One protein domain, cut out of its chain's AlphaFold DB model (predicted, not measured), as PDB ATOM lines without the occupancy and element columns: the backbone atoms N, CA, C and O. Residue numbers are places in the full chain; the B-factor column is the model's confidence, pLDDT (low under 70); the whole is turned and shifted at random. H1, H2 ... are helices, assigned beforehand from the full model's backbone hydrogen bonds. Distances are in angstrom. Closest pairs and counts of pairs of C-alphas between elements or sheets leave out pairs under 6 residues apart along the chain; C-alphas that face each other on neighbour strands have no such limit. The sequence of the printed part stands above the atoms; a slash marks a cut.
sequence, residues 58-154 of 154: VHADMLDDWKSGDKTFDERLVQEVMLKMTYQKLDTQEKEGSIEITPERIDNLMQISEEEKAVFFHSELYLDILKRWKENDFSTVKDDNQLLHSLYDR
ATOM      1  N   VAL A  58     205.825 130.958 122.673       86.88
ATOM      2  CA  VAL A  58     204.731 131.933 122.789       86.88
ATOM      3  C   VAL A  58     203.448 131.234 123.225       86.88
ATOM      4  O   VAL A  58     202.841 131.633 124.213       86.88
ATOM      5  N   HIS A  59     203.052 130.171 122.526       90.94
ATOM      6  CA  HIS A  59     201.834 129.443 122.869       90.94
ATOM      7  C   HIS A  59     201.968 128.635 124.163       90.94
ATOM      8  O   HIS A  59     200.995 128.503 124.905       90.94
ATOM      9  N   ALA A  60     203.164 128.112 124.443       91.31
ATOM     10  CA  ALA A  60     203.459 127.450 125.705       91.31
ATOM     11  C   ALA A  60     203.313 128.416 126.894       91.31
ATOM     12  O   ALA A  60     202.582 128.103 127.828       91.31
ATOM     13  N   ASP A  61     203.926 129.600 126.820       91.50
ATOM     14  CA  ASP A  61     203.846 130.627 127.861       91.50
ATOM     15  C   ASP A  61     202.405 131.132 128.020       91.50
ATOM     16  O   ASP A  61     201.920 131.257 129.138       91.50
ATOM     17  N   MET A  62     201.670 131.340 126.917       92.75
ATOM     18  CA  MET A  62     200.245 131.697 126.975       92.75
ATOM     19  C   MET A  62     199.414 130.653 127.728       92.75
ATOM     20  O   MET A  62     198.538 131.022 128.507       92.75
ATOM     21  N   LEU A  63     199.668 129.361 127.496       95.06
ATOM     22  CA  LEU A  63     198.951 128.288 128.181       95.06
ATOM     23  C   LEU A  63     199.353 128.167 129.658       95.06
ATOM     24  O   LEU A  63     198.501 127.863 130.491       95.06
ATOM     25  N   ASP A  64     200.623 128.401 129.985       94.56
ATOM     26  CA  ASP A  64     201.138 128.351 131.360       94.56
ATOM     27  C   ASP A  64     200.650 129.561 132.190       94.56
ATOM     28  O   ASP A  64     200.282 129.441 133.368       94.56
ATOM     29  N   ASP A  65     200.564 130.734 131.562       94.75
ATOM     30  CA  ASP A  65     200.080 131.964 132.187       94.75
ATOM     31  C   ASP A  65     198.549 132.024 132.279       94.75
ATOM     32  O   ASP A  65     198.032 132.745 133.139       94.75
ATOM     33  N   TRP A  66     197.822 131.236 131.474       95.69
ATOM     34  CA  TRP A  66     196.356 131.208 131.450       95.69
ATOM     35  C   TRP A  66     195.747 130.981 132.843       95.69
ATOM     36  O   TRP A  66     196.301 130.278 133.700       95.69
ATOM     37  N   LYS A  67     194.584 131.594 133.086       94.00
ATOM     38  CA  LYS A  67     193.799 131.462 134.321       94.00
ATOM     39  C   LYS A  67     192.314 131.352 133.977       94.00
ATOM     40  O   LYS A  67     191.852 131.965 133.024       94.00
ATOM     41  N   SER A  68     191.565 130.633 134.812       93.19
ATOM     42  CA  SER A  68     190.102 130.500 134.712       93.19
ATOM     43  C   SER A  68     189.391 131.833 134.459       93.19
ATOM     44  O   SER A  68     189.647 132.824 135.152       93.19
ATOM     45  N   GLY A  69     188.481 131.839 133.486       88.00
ATOM     46  CA  GLY A  69     187.726 133.011 133.046       88.00
ATOM     47  C   GLY A  69     188.475 133.953 132.098       88.00
ATOM     48  O   GLY A  69     187.881 134.937 131.647       88.00
ATOM     49  N   ASP A  70     189.747 133.685 131.790       90.00
ATOM     50  CA  ASP A  70     190.511 134.456 130.816       90.00
ATOM     51  C   ASP A  70     190.156 134.046 129.378       90.00
ATOM     52  O   ASP A  70     190.096 132.862 129.047       90.00
ATOM     53  N   LYS A  71     189.944 135.039 128.508       84.75
ATOM     54  CA  LYS A  71     189.458 134.851 127.123       84.75
ATOM     55  C   LYS A  71     190.572 134.881 126.081       84.75
ATOM     56  O   LYS A  71     190.342 135.210 124.920       84.75
ATOM     57  N   THR A  72     191.793 134.605 126.519       86.56
ATOM     58  CA  THR A  72     192.995 134.587 125.680       86.56
ATOM     59  C   THR A  72     192.999 133.426 124.686       86.56
ATOM     60  O   THR A  72     193.621 133.553 123.633       86.56
ATOM     61  N   PHE A  73     192.275 132.341 124.975       92.50
ATOM     62  CA  PHE A  73     192.133 131.186 124.090       92.50
ATOM     63  C   PHE A  73     190.789 131.183 123.365       92.50
ATOM     64  O   PHE A  73     189.733 131.057 123.981       92.50
ATOM     65  N   ASP A  74     190.847 131.262 122.037       94.56
ATOM     66  CA  ASP A  74     189.749 130.839 121.178       94.56
ATOM     67  C   ASP A  74     189.920 129.368 120.757       94.56
ATOM     68  O   ASP A  74     190.934 128.721 121.036       94.56
ATOM     69  N   GLU A  75     188.905 128.818 120.089       95.44
ATOM     70  CA  GLU A  75     188.910 127.410 119.685       95.44
ATOM     71  C   GLU A  75     190.075 127.076 118.747       95.44
ATOM     72  O   GLU A  75     190.681 126.010 118.864       95.44
ATOM     73  N   ARG A  76     190.418 127.991 117.834       93.62
ATOM     74  CA  ARG A  76     191.513 127.790 116.882       93.62
ATOM     75  C   ARG A  76     192.847 127.693 117.613       93.62
ATOM     76  O   ARG A  76     193.672 126.851 117.263       93.62
ATOM     77  N   LEU A  77     193.048 128.515 118.639       94.31
ATOM     78  CA  LEU A  77     194.249 128.476 119.458       94.31
ATOM     79  C   LEU A  77     194.357 127.168 120.250       94.31
ATOM     80  O   LEU A  77     195.431 126.571 120.303       94.31
ATOM     81  N   VAL A  78     193.245 126.677 120.807       96.56
ATOM     82  CA  VAL A  78     193.201 125.363 121.476       96.56
ATOM     83  C   VAL A  78     193.572 124.241 120.508       96.56
ATOM     84  O   VAL A  78     194.421 123.410 120.835       96.56
ATOM     85  N   GLN A  79     192.999 124.240 119.300       95.75
ATOM     86  CA  GLN A  79     193.335 123.264 118.258       95.75
ATOM     87  C   GLN A  79     194.823 123.305 117.902       95.75
ATOM     88  O   GLN A  79     195.463 122.257 117.839       95.75
ATOM     89  N   GLU A  80     195.377 124.498 117.679       93.62
ATOM     90  CA  GLU A  80     196.777 124.681 117.296       93.62
ATOM     91  C   GLU A  80     197.736 124.188 118.385       93.62
ATOM     92  O   GLU A  80     198.708 123.488 118.092       93.62
ATOM     93  N   VAL A  81     197.438 124.492 119.650       95.75
ATOM     94  CA  VAL A  81     198.242 124.034 120.786       95.75
ATOM     95  C   VAL A  81     198.173 122.519 120.944       95.75
ATOM     96  O   VAL A  81     199.215 121.868 121.045       95.75
ATOM     97  N   MET A  82     196.972 121.936 120.903       97.19
ATOM     98  CA  MET A  82     196.807 120.481 120.952       97.19
ATOM     99  C   MET A  82     197.530 119.799 119.788       97.19
ATOM    100  O   MET A  82     198.200 118.787 119.985       97.19
ATOM    101  N   LEU A  83     197.456 120.367 118.583       94.44
ATOM    102  CA  LEU A  83     198.152 119.854 117.410       94.44
ATOM    103  C   LEU A  83     199.670 119.844 117.627       94.44
ATOM    104  O   LEU A  83     200.304 118.801 117.468       94.44
ATOM    105  N   LYS A  84     200.251 120.961 118.072       92.75
ATOM    106  CA  LYS A  84     201.692 121.080 118.360       92.75
ATOM    107  C   LYS A  84     202.160 120.160 119.486       92.75
ATOM    108  O   LYS A  84     203.306 119.708 119.471       92.75
ATOM    109  N   MET A  85     201.285 119.841 120.438       94.75
ATOM    110  CA  MET A  85     201.554 118.844 121.477       94.75
ATOM    111  C   MET A  85     201.715 117.429 120.901       94.75
ATOM    112  O   MET A  85     202.562 116.666 121.370       94.75
ATOM    113  N   THR A  86     200.980 117.074 119.839       94.12
ATOM    114  CA  THR A  86     201.100 115.738 119.225       94.12
ATOM    115  C   THR A  86     202.481 115.469 118.623       94.12
ATOM    116  O   THR A  86     202.960 114.336 118.702       94.12
ATOM    117  N   TYR A  87     203.170 116.496 118.105       90.56
ATOM    118  CA  TYR A  87     204.497 116.361 117.487       90.56
ATOM    119  C   TYR A  87     205.537 115.740 118.426       90.56
ATOM    120  O   TYR A  87     206.431 115.029 117.977       90.56
ATOM    121  N   GLN A  88     205.404 115.927 119.744       86.50
ATOM    122  CA  GLN A  88     206.312 115.321 120.722       86.50
ATOM    123  C   GLN A  88     206.228 113.784 120.750       86.50
ATOM    124  O   GLN A  88     207.198 113.117 121.119       86.50
ATOM    125  N   LYS A  89     205.061 113.215 120.436       88.94
ATOM    126  CA  LYS A  89     204.775 111.778 120.576       88.94
ATOM    127  C   LYS A  89     204.833 111.024 119.252       88.94
ATOM    128  O   LYS A  89     204.866 109.795 119.265       88.94
ATOM    129  N   LEU A  90     204.838 111.737 118.130       86.88
ATOM    130  CA  LEU A  90     204.985 111.138 116.812       86.88
ATOM    131  C   LEU A  90     206.458 110.831 116.530       86.88
ATOM    132  O   LEU A  90     207.355 111.581 116.911       86.88
ATOM    133  N   ASP A  91     206.709 109.723 115.833       78.62
ATOM    134  CA  ASP A  91     208.035 109.396 115.298       78.62
ATOM    135  C   ASP A  91     208.284 110.201 114.013       78.62
ATOM    136  O   ASP A  91     208.387 109.669 112.907       78.62
ATOM    137  N   THR A  92     208.264 111.527 114.150       66.75
ATOM    138  CA  THR A  92     208.542 112.480 113.078       66.75
ATOM    139  C   THR A  92     209.873 113.164 113.346       66.75
ATOM    140  O   THR A  92     210.231 113.485 114.480       66.75
ATOM    141  N   GLN A  93     210.641 113.399 112.280       60.75
ATOM    142  CA  GLN A  93     211.883 114.176 112.375       60.75
ATOM    143  C   GLN A  93     211.606 115.654 112.710       60.75
ATOM    144  O   GLN A  93     212.494 116.357 113.185       60.75
ATOM    145  N   GLU A  94     210.371 116.104 112.494       63.66
ATOM    146  CA  GLU A  94     209.897 117.454 112.772       63.66
ATOM    147  C   GLU A  94     209.472 117.572 114.242       63.66
ATOM    148  O   GLU A  94     208.432 117.064 114.657       63.66
ATOM    149  N   LYS A  95     210.345 118.197 115.039       68.25
ATOM    150  CA  LYS A  95     210.105 118.576 116.446       68.25
ATOM    151  C   LYS A  95     210.025 120.094 116.633       68.25
ATOM    152  O   LYS A  95     209.821 120.569 117.751       68.25
ATOM    153  N   GLU A  96     210.235 120.834 115.549       72.25
ATOM    154  CA  GLU A  96     210.196 122.290 115.508       72.25
ATOM    155  C   GLU A  96     208.756 122.789 115.659       72.25
ATOM    156  O   GLU A  96     207.820 122.212 115.115       72.25
ATOM    157  N   GLY A  97     208.566 123.819 116.480       77.00
ATOM    158  CA  GLY A  97     207.259 124.329 116.881       77.00
ATOM    159  C   GLY A  97     206.468 123.419 117.829       77.00
ATOM    160  O   GLY A  97     205.288 123.687 118.049       77.00
ATOM    161  N   SER A  98     207.059 122.354 118.385       89.00
ATOM    162  CA  SER A  98     206.340 121.481 119.325       89.00
ATOM    163  C   SER A  98     206.116 122.163 120.676       89.00
ATOM    164  O   SER A  98     206.919 122.979 121.133       89.00
ATOM    165  N   ILE A  99     205.013 121.804 121.331       91.44
ATOM    166  CA  ILE A  99     204.707 122.219 122.702       91.44
ATOM    167  C   ILE A  99     204.842 120.989 123.588       91.44
ATOM    168  O   ILE A  99     204.248 119.947 123.320       91.44
ATOM    169  N   GLU A 100     205.652 121.091 124.641       91.88
ATOM    170  CA  GLU A 100     205.839 119.980 125.570       91.88
ATOM    171  C   GLU A 100     204.531 119.672 126.307       91.88
ATOM    172  O   GLU A 100     203.916 120.551 126.916       91.88
ATOM    173  N   ILE A 101     204.136 118.403 126.276       93.81
ATOM    174  CA  ILE A 101     203.010 117.885 127.036       93.81
ATOM    175  C   ILE A 101     203.393 117.813 128.512       93.81
ATOM    176  O   ILE A 101     204.283 117.052 128.897       93.81
ATOM    177  N   THR A 102     202.666 118.555 129.345       96.31
ATOM    178  CA  THR A 102     202.747 118.487 130.808       96.31
ATOM    179  C   THR A 102     201.352 118.241 131.397       96.31
ATOM    180  O   THR A 102     200.357 118.604 130.764       96.31
ATOM    181  N   PRO A 103     201.239 117.641 132.599       97.00
ATOM    182  CA  PRO A 103     199.942 117.470 133.259       97.00
ATOM    183  C   PRO A 103     199.186 118.792 133.448       97.00
ATOM    184  O   PRO A 103     197.989 118.848 133.199       97.00
ATOM    185  N   GLU A 104     199.900 119.861 133.810       97.44
ATOM    186  CA  GLU A 104     199.328 121.199 134.004       97.44
ATOM    187  C   GLU A 104     198.744 121.773 132.708       97.44
ATOM    188  O   GLU A 104     197.618 122.259 132.702       97.44
ATOM    189  N   ARG A 105     199.451 121.640 131.581       97.69
ATOM    190  CA  ARG A 105     198.955 122.092 130.272       97.69
ATOM    191  C   ARG A 105     197.733 121.306 129.809       97.69
ATOM    192  O   ARG A 105     196.813 121.892 129.245       97.69
ATOM    193  N   ILE A 106     197.700 119.995 130.067       98.38
ATOM    194  CA  ILE A 106     196.509 119.175 129.805       98.38
ATOM    195  C   ILE A 106     195.334 119.676 130.653       98.38
ATOM    196  O   ILE A 106     194.250 119.883 130.113       98.38
ATOM    197  N   ASP A 107     195.547 119.910 131.949       98.38
ATOM    198  CA  ASP A 107     194.504 120.403 132.850       98.38
ATOM    199  C   ASP A 107     193.986 121.788 132.431       98.38
ATOM    200  O   ASP A 107     192.771 121.984 132.378       98.38
ATOM    201  N   ASN A 108     194.873 122.709 132.037       98.31
ATOM    202  CA  ASN A 108     194.490 124.026 131.523       98.31
ATOM    203  C   ASN A 108     193.649 123.908 130.245       98.31
ATOM    204  O   ASN A 108     192.574 124.494 130.168       98.31
ATOM    205  N   LEU A 109     194.067 123.102 129.261       98.44
ATOM    206  CA  LEU A 109     193.300 122.897 128.022       98.44
ATOM    207  C   LEU A 109     191.936 122.243 128.274       98.44
ATOM    208  O   LEU A 109     190.953 122.594 127.616       98.44
ATOM    209  N   MET A 110     191.857 121.308 129.228       98.62
ATOM    210  CA  MET A 110     190.584 120.717 129.643       98.62
ATOM    211  C   MET A 110     189.675 121.779 130.260       98.62
ATOM    212  O   MET A 110     188.495 121.835 129.927       98.62
ATOM    213  N   GLN A 111     190.221 122.633 131.127       98.31
ATOM    214  CA  GLN A 111     189.459 123.694 131.769       98.31
ATOM    215  C   GLN A 111     188.979 124.746 130.762       98.31
ATOM    216  O   GLN A 111     187.796 125.067 130.766       98.31
ATOM    217  N   ILE A 112     189.846 125.209 129.856       97.88
ATOM    218  CA  ILE A 112     189.485 126.116 128.756       97.88
ATOM    219  C   ILE A 112     188.340 125.512 127.929       97.88
ATOM    220  O   ILE A 112     187.335 126.173 127.675       97.88
ATOM    221  N   SER A 113     188.463 124.237 127.544       97.62
ATOM    222  CA  SER A 113     187.454 123.552 126.725       97.62
ATOM    223  C   SER A 113     186.108 123.404 127.442       97.62
ATOM    224  O   SER A 113     185.068 123.463 126.787       97.62
ATOM    225  N   GLU A 114     186.108 123.215 128.763       97.88
ATOM    226  CA  GLU A 114     184.886 123.126 129.570       97.88
ATOM    227  C   GLU A 114     184.253 124.508 129.805       97.88
ATOM    228  O   GLU A 114     183.037 124.653 129.674       97.88
ATOM    229  N   GLU A 115     185.056 125.536 130.098       96.81
ATOM    230  CA  GLU A 115     184.578 126.909 130.316       96.81
ATOM    231  C   GLU A 115     183.970 127.516 129.042       96.81
ATOM    232  O   GLU A 115     182.915 128.151 129.097       96.81
ATOM    233  N   GLU A 116     184.577 127.256 127.882       95.06
ATOM    234  CA  GLU A 116     184.144 127.793 126.586       95.06
ATOM    235  C   GLU A 116     183.268 126.814 125.783       95.06
ATOM    236  O   GLU A 116     182.980 127.027 124.604       95.06
ATOM    237  N   LYS A 117     182.758 125.754 126.421       95.06
ATOM    238  CA  LYS A 117     181.926 124.706 125.800       95.06
ATOM    239  C   LYS A 117     180.678 125.220 125.075       95.06
ATOM    240  O   LYS A 117     180.182 124.576 124.155       95.06
ATOM    241  N   ALA A 118     180.156 126.377 125.484       94.25
ATOM    242  CA  ALA A 118     179.017 127.020 124.829       94.25
ATOM    243  C   ALA A 118     179.373 127.676 123.479       94.25
ATOM    244  O   ALA A 118     178.471 127.970 122.694       94.25
ATOM    245  N   VAL A 119     180.659 127.938 123.231       95.00
ATOM    246  CA  VAL A 119     181.169 128.663 122.059       95.00
ATOM    247  C   VAL A 119     182.012 127.755 121.165       95.00
ATOM    248  O   VAL A 119     181.956 127.888 119.946       95.00
ATOM    249  N   PHE A 120     182.765 126.824 121.749       95.50
ATOM    250  CA  PHE A 120     183.622 125.902 121.010       95.50
ATOM    251  C   PHE A 120     182.802 124.801 120.340       95.50
ATOM    252  O   PHE A 120     182.131 124.007 121.004       95.50
ATOM    253  N   PHE A 121     182.916 124.697 119.020       96.25
ATOM    254  CA  PHE A 121     182.188 123.721 118.214       96.25
ATOM    255  C   PHE A 121     182.606 122.274 118.509       96.25
ATOM    256  O   PHE A 121     181.771 121.373 118.411       96.25
ATOM    257  N   HIS A 122     183.866 122.042 118.889       97.19
ATOM    258  CA  HIS A 122     184.414 120.701 119.113       97.19
ATOM    259  C   HIS A 122     184.931 120.479 120.544       97.19
ATOM    260  O   HIS A 122     185.762 119.600 120.759       97.19
ATOM    261  N   SER A 123     184.416 121.221 121.535       97.31
ATOM    262  CA  SER A 123     184.820 121.081 122.951       97.31
ATOM    263  C   SER A 123     184.826 119.622 123.438       97.31
ATOM    264  O   SER A 123     185.823 119.163 123.993       97.31
ATOM    265  N   GLU A 124     183.773 118.847 123.154       98.00
ATOM    266  CA  GLU A 124     183.691 117.436 123.574       98.00
ATOM    267  C   GLU A 124     184.801 116.568 122.963       98.00
ATOM    268  O   GLU A 124     185.365 115.707 123.633       98.00
ATOM    269  N   LEU A 125     185.160 116.825 121.701       98.25
ATOM    270  CA  LEU A 125     186.240 116.116 121.017       98.25
ATOM    271  C   LEU A 125     187.585 116.428 121.679       98.25
ATOM    272  O   LEU A 125     188.367 115.507 121.922       98.25
ATOM    273  N   TYR A 126     187.847 117.698 122.010       98.44
ATOM    274  CA  TYR A 126     189.068 118.082 122.723       98.44
ATOM    275  C   TYR A 126     189.136 117.426 124.096       98.44
ATOM    276  O   TYR A 126     190.151 116.820 124.435       98.44
ATOM    277  N   LEU A 127     188.043 117.481 124.861       98.69
ATOM    278  CA  LEU A 127     187.954 116.870 126.185       98.69
ATOM    279  C   LEU A 127     188.213 115.364 126.128       98.69
ATOM    280  O   LEU A 127     188.911 114.833 126.987       98.69
ATOM    281  N   ASP A 128     187.695 114.666 125.121       98.62
ATOM    282  CA  ASP A 128     187.916 113.232 124.975       98.62
ATOM    283  C   ASP A 128     189.372 112.887 124.641       98.62
ATOM    284  O   ASP A 128     189.909 111.934 125.213       98.62
ATOM    285  N   ILE A 129     190.034 113.659 123.771       98.56
ATOM    286  CA  ILE A 129     191.478 113.521 123.507       98.56
ATOM    287  C   ILE A 129     192.282 113.779 124.790       98.56
ATOM    288  O   ILE A 129     193.093 112.947 125.200       98.56
ATOM    289  N   LEU A 130     192.021 114.904 125.461       98.62
ATOM    290  CA  LEU A 130     192.767 115.333 126.645       98.62
ATOM    291  C   LEU A 130     192.597 114.375 127.829       98.62
ATOM    292  O   LEU A 130     193.559 114.153 128.560       98.62
ATOM    293  N   LYS A 131     191.425 113.741 127.996       98.69
ATOM    294  CA  LYS A 131     191.217 112.683 129.004       98.69
ATOM    295  C   LYS A 131     192.174 111.506 128.799       98.69
ATOM    296  O   LYS A 131     192.790 111.070 129.767       98.69
ATOM    297  N   ARG A 132     192.356 111.028 127.559       98.44
ATOM    298  CA  ARG A 132     193.318 109.946 127.260       98.44
ATOM    299  C   ARG A 132     194.749 110.381 127.557       98.44
ATOM    300  O   ARG A 132     195.480 109.688 128.260       98.44
ATOM    301  N   TRP A 133     195.131 111.576 127.103       98.25
ATOM    302  CA  TRP A 133     196.475 112.104 127.343       98.25
ATOM    303  C   TRP A 133     196.763 112.301 128.838       98.25
ATOM    304  O   TRP A 133     197.881 112.040 129.281       98.25
ATOM    305  N   LYS A 134     195.758 112.699 129.630       98.06
ATOM    306  CA  LYS A 134     195.842 112.820 131.094       98.06
ATOM    307  C   LYS A 134     196.119 111.484 131.779       98.06
ATOM    308  O   LYS A 134     196.853 111.437 132.763       98.06
ATOM    309  N   GLU A 135     195.581 110.397 131.237       98.00
ATOM    310  CA  GLU A 135     195.860 109.022 131.673       98.00
ATOM    311  C   GLU A 135     197.201 108.489 131.131       98.00
ATOM    312  O   GLU A 135     197.534 107.319 131.326       98.00
ATOM    313  N   ASN A 136     197.998 109.351 130.485       96.06
ATOM    314  CA  ASN A 136     199.247 109.013 129.808       96.06
ATOM    315  C   ASN A 136     199.049 107.981 128.675       96.06
ATOM    316  O   ASN A 136     199.987 107.272 128.300       96.06
ATOM    317  N   ASP A 137     197.840 107.914 128.110       97.69
ATOM    318  CA  ASP A 137     197.530 107.127 126.923       97.69
ATOM    319  C   ASP A 137     197.720 107.976 125.658       97.69
ATOM    320  O   ASP A 137     196.936 108.873 125.345       97.69
ATOM    321  N   PHE A 138     198.791 107.668 124.925       96.19
ATOM    322  CA  PHE A 138     199.118 108.265 123.627       96.19
ATOM    323  C   PHE A 138     199.026 107.242 122.489       96.19
ATOM    324  O   PHE A 138     199.565 107.472 121.407       96.19
ATOM    325  N   SER A 139     198.372 106.096 122.713       96.25
ATOM    326  CA  SER A 139     198.276 105.019 121.718       96.25
ATOM    327  C   SER A 139     197.575 105.457 120.425       96.25
ATOM    328  O   SER A 139     197.882 104.926 119.358       96.25
ATOM    329  N   THR A 140     196.702 106.467 120.505       96.69
ATOM    330  CA  THR A 140     195.949 107.044 119.380       96.69
ATOM    331  C   THR A 140     196.497 108.385 118.891       96.69
ATOM    332  O   THR A 140     195.863 109.026 118.062       96.69
ATOM    333  N   VAL A 141     197.667 108.840 119.360       95.62
ATOM    334  CA  VAL A 141     198.132 110.227 119.129       95.62
ATOM    335  C   VAL A 141     198.299 110.591 117.649       95.62
ATOM    336  O   VAL A 141     198.165 111.751 117.267       95.62
ATOM    337  N   LYS A 142     198.555 109.596 116.790       95.19
ATOM    338  CA  LYS A 142     198.588 109.772 115.333       95.19
ATOM    339  C   LYS A 142     197.209 110.085 114.758       95.19
ATOM    340  O   LYS A 142     197.098 110.964 113.910       95.19
ATOM    341  N   ASP A 143     196.183 109.386 115.223       96.75
ATOM    342  CA  ASP A 143     194.808 109.615 114.786       96.75
ATOM    343  C   ASP A 143     194.292 110.944 115.361       96.75
ATOM    344  O   ASP A 143     193.653 111.715 114.648       96.75
ATOM    345  N   ASP A 144     194.659 111.264 116.610       97.06
ATOM    346  CA  ASP A 144     194.376 112.558 117.242       97.06
ATOM    347  C   ASP A 144     194.995 113.714 116.430       97.06
ATOM    348  O   ASP A 144     194.315 114.693 116.130       97.06
ATOM    349  N   ASN A 145     196.260 113.584 116.008       95.06
ATOM    350  CA  ASN A 145     196.941 114.554 115.143       95.06
ATOM    351  C   ASN A 145     196.224 114.737 113.793       95.06
ATOM    352  O   ASN A 145     195.980 115.869 113.380       95.06
ATOM    353  N   GLN A 146     195.847 113.644 113.122       95.19
ATOM    354  CA  GLN A 146     195.116 113.703 111.849       95.19
ATOM    355  C   GLN A 146     193.757 114.390 111.997       95.19
ATOM    356  O   GLN A 146     193.364 115.196 111.150       95.19
ATOM    357  N   LEU A 147     193.044 114.084 113.081       96.44
ATOM    358  CA  LEU A 147     191.770 114.703 113.401       96.44
ATOM    359  C   LEU A 147     191.942 116.208 113.629       96.44
ATOM    360  O   LEU A 147     191.238 116.986 112.990       96.44
ATOM    361  N   LEU A 148     192.911 116.614 114.455       95.50
ATOM    362  CA  LEU A 148     193.219 118.021 114.737       95.50
ATOM    363  C   LEU A 148     193.625 118.793 113.470       95.50
ATOM    364  O   LEU A 148     193.085 119.869 113.229       95.50
ATOM    365  N   HIS A 149     194.477 118.225 112.607       93.25
ATOM    366  CA  HIS A 149     194.790 118.813 111.296       93.25
ATOM    367  C   HIS A 149     193.528 119.031 110.449       93.25
ATOM    368  O   HIS A 149     193.327 120.107 109.894       93.25
ATOM    369  N   SER A 150     192.629 118.040 110.400       94.50
ATOM    370  CA  SER A 150     191.395 118.130 109.606       94.50
ATOM    371  C   SER A 150     190.400 119.194 110.092       94.50
ATOM    372  O   SER A 150     189.477 119.544 109.347       94.50
ATOM    373  N   LEU A 151     190.543 119.646 111.343       91.44
ATOM    374  CA  LEU A 151     189.765 120.734 111.931       91.44
ATOM    375  C   LEU A 151     190.428 122.091 111.680       91.44
ATOM    376  O   LEU A 151     189.718 123.047 111.390       91.44
ATOM    377  N   TYR A 152     191.761 122.152 111.745       80.00
ATOM    378  CA  TYR A 152     192.535 123.375 111.526       80.00
ATOM    379  C   TYR A 152     192.496 123.865 110.069       80.00
ATOM    380  O   TYR A 152     192.504 125.068 109.818       80.00
ATOM    381  N   ASP A 153     192.435 122.942 109.105       77.81
ATOM    382  CA  ASP A 153     192.443 123.256 107.669       77.81
ATOM    383  C   ASP A 153     191.074 123.724 107.110       77.81
ATOM    384  O   ASP A 153     190.941 123.907 105.895       77.81
ATOM    385  N   ARG A 154     190.043 123.888 107.953       61.75
ATOM    386  CA  ARG A 154     188.686 124.317 107.549       61.75
ATOM    387  C   ARG A 154     188.420 125.787 107.835       61.75
ATOM    388  O   ARG A 154     187.707 126.391 106.999       61.75
TER     389      ARG A 154
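This is residues 58 to 154 of the 154 residues of an uncharacterized protein of Lysinibacillus sphaericus (UniProt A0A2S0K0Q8). Four helices, H2, H3, H4 and H5, make an up-and-down bundle of two packed pairs: H3 folds back into H4 as a helical hairpin, and H5 packs on H2, which is the helix nearest to the middle. The short first helix, H1, crosses the side of this bundle about perpendicular to H2 and H3, packing on H3, while a long loop of residues 87 to 102 swings away from the end of H2 before returning to H3. The printed part has 97 residues with five named helices, H1 to H5 in order along the chain, and no named strand; the class is all helix. The whole is compact, with a radius of gyration of the C-alphas of 12.4 A, and its C-alphas span 36 by 27 by 24 A.

The longest helix by residues is H3, residues 103 to 115, and it forms a hairpin with H4, residues 123 to 134. These two touch, with the closest C-alphas those of Ser 113 and Ser 123, 5.2 A apart. They run opposite ways at a shallow tilt of 18 degrees. H2, residues 75 to 86, is close to H3 but not clearly touching it: the closest C-alphas are those of Val 78 and Leu 109, 7.0 A apart. Their tilt is a shallow 24 degrees, opposite ways. H2 and H4 are near each other, with no pair of C-alphas within 8 A but 9 pairs within 10 A. H5, residues 141 to 152, touches H2, with the closest C-alphas those of Leu 83 and Asn 145, 5.9 A apart. H2 and H5 run opposite ways at a shallow tilt of 29 degrees. H4 and H5 are close but not clearly touching, with the C-alphas of Ile 129 and Asp 144 the closest at 7.0 A, and run opposite ways at a shallow tilt of 26 degrees. These four make the bundle, up and down: each helix runs against the one before it in the chain. H1, residues 58 to 65, touches H3 at residues 104 to 109 alone, about perpendicular at 82 degrees; the closest C-alphas are those of Leu 63 and Arg 105, 6.5 A apart. H1 is close to H2 but not clearly touching it, with the C-alphas of His 59 and Val 81 the closest at 6.8 A, about perpendicular at 77 degrees. H1 is apart from H4 and from H5, and H3 is apart from H5. Each O i to N i+4 pair is within hydrogen-bond range in H1, H2, H3 and H5, and 7 of 8 are in H4.

H3 is 18.3 A from first to last C-alpha, beginning at C-alpha 103 at (199.942, 117.470, 133.259). H2 measures 16.9 A, H5 16.2 A and H4 16.0 A, while H1, with 8 residues, measures 10.5 A. H1 begins at C-alpha 58 at (204.731, 131.933, 122.789), and H5 ends at C-alpha 152 at (192.535, 123.375, 111.526).

The two C-alphas farthest apart are those of Gln 93 and Ala 118, 37.4 A. The link from H2 to H3, residues 87 to 102, is long, and its C-alphas lie 9 to 20 A from the mean of the C-alphas. The links from H1 to H2, from H3 to H4 and from H4 to H5 are short. The printed part has no cut and ends at residue 154, the chain's last residue. The mean pLDDT of the printed part is 92.4; residues 92 to 95 and residue 154 are under 70.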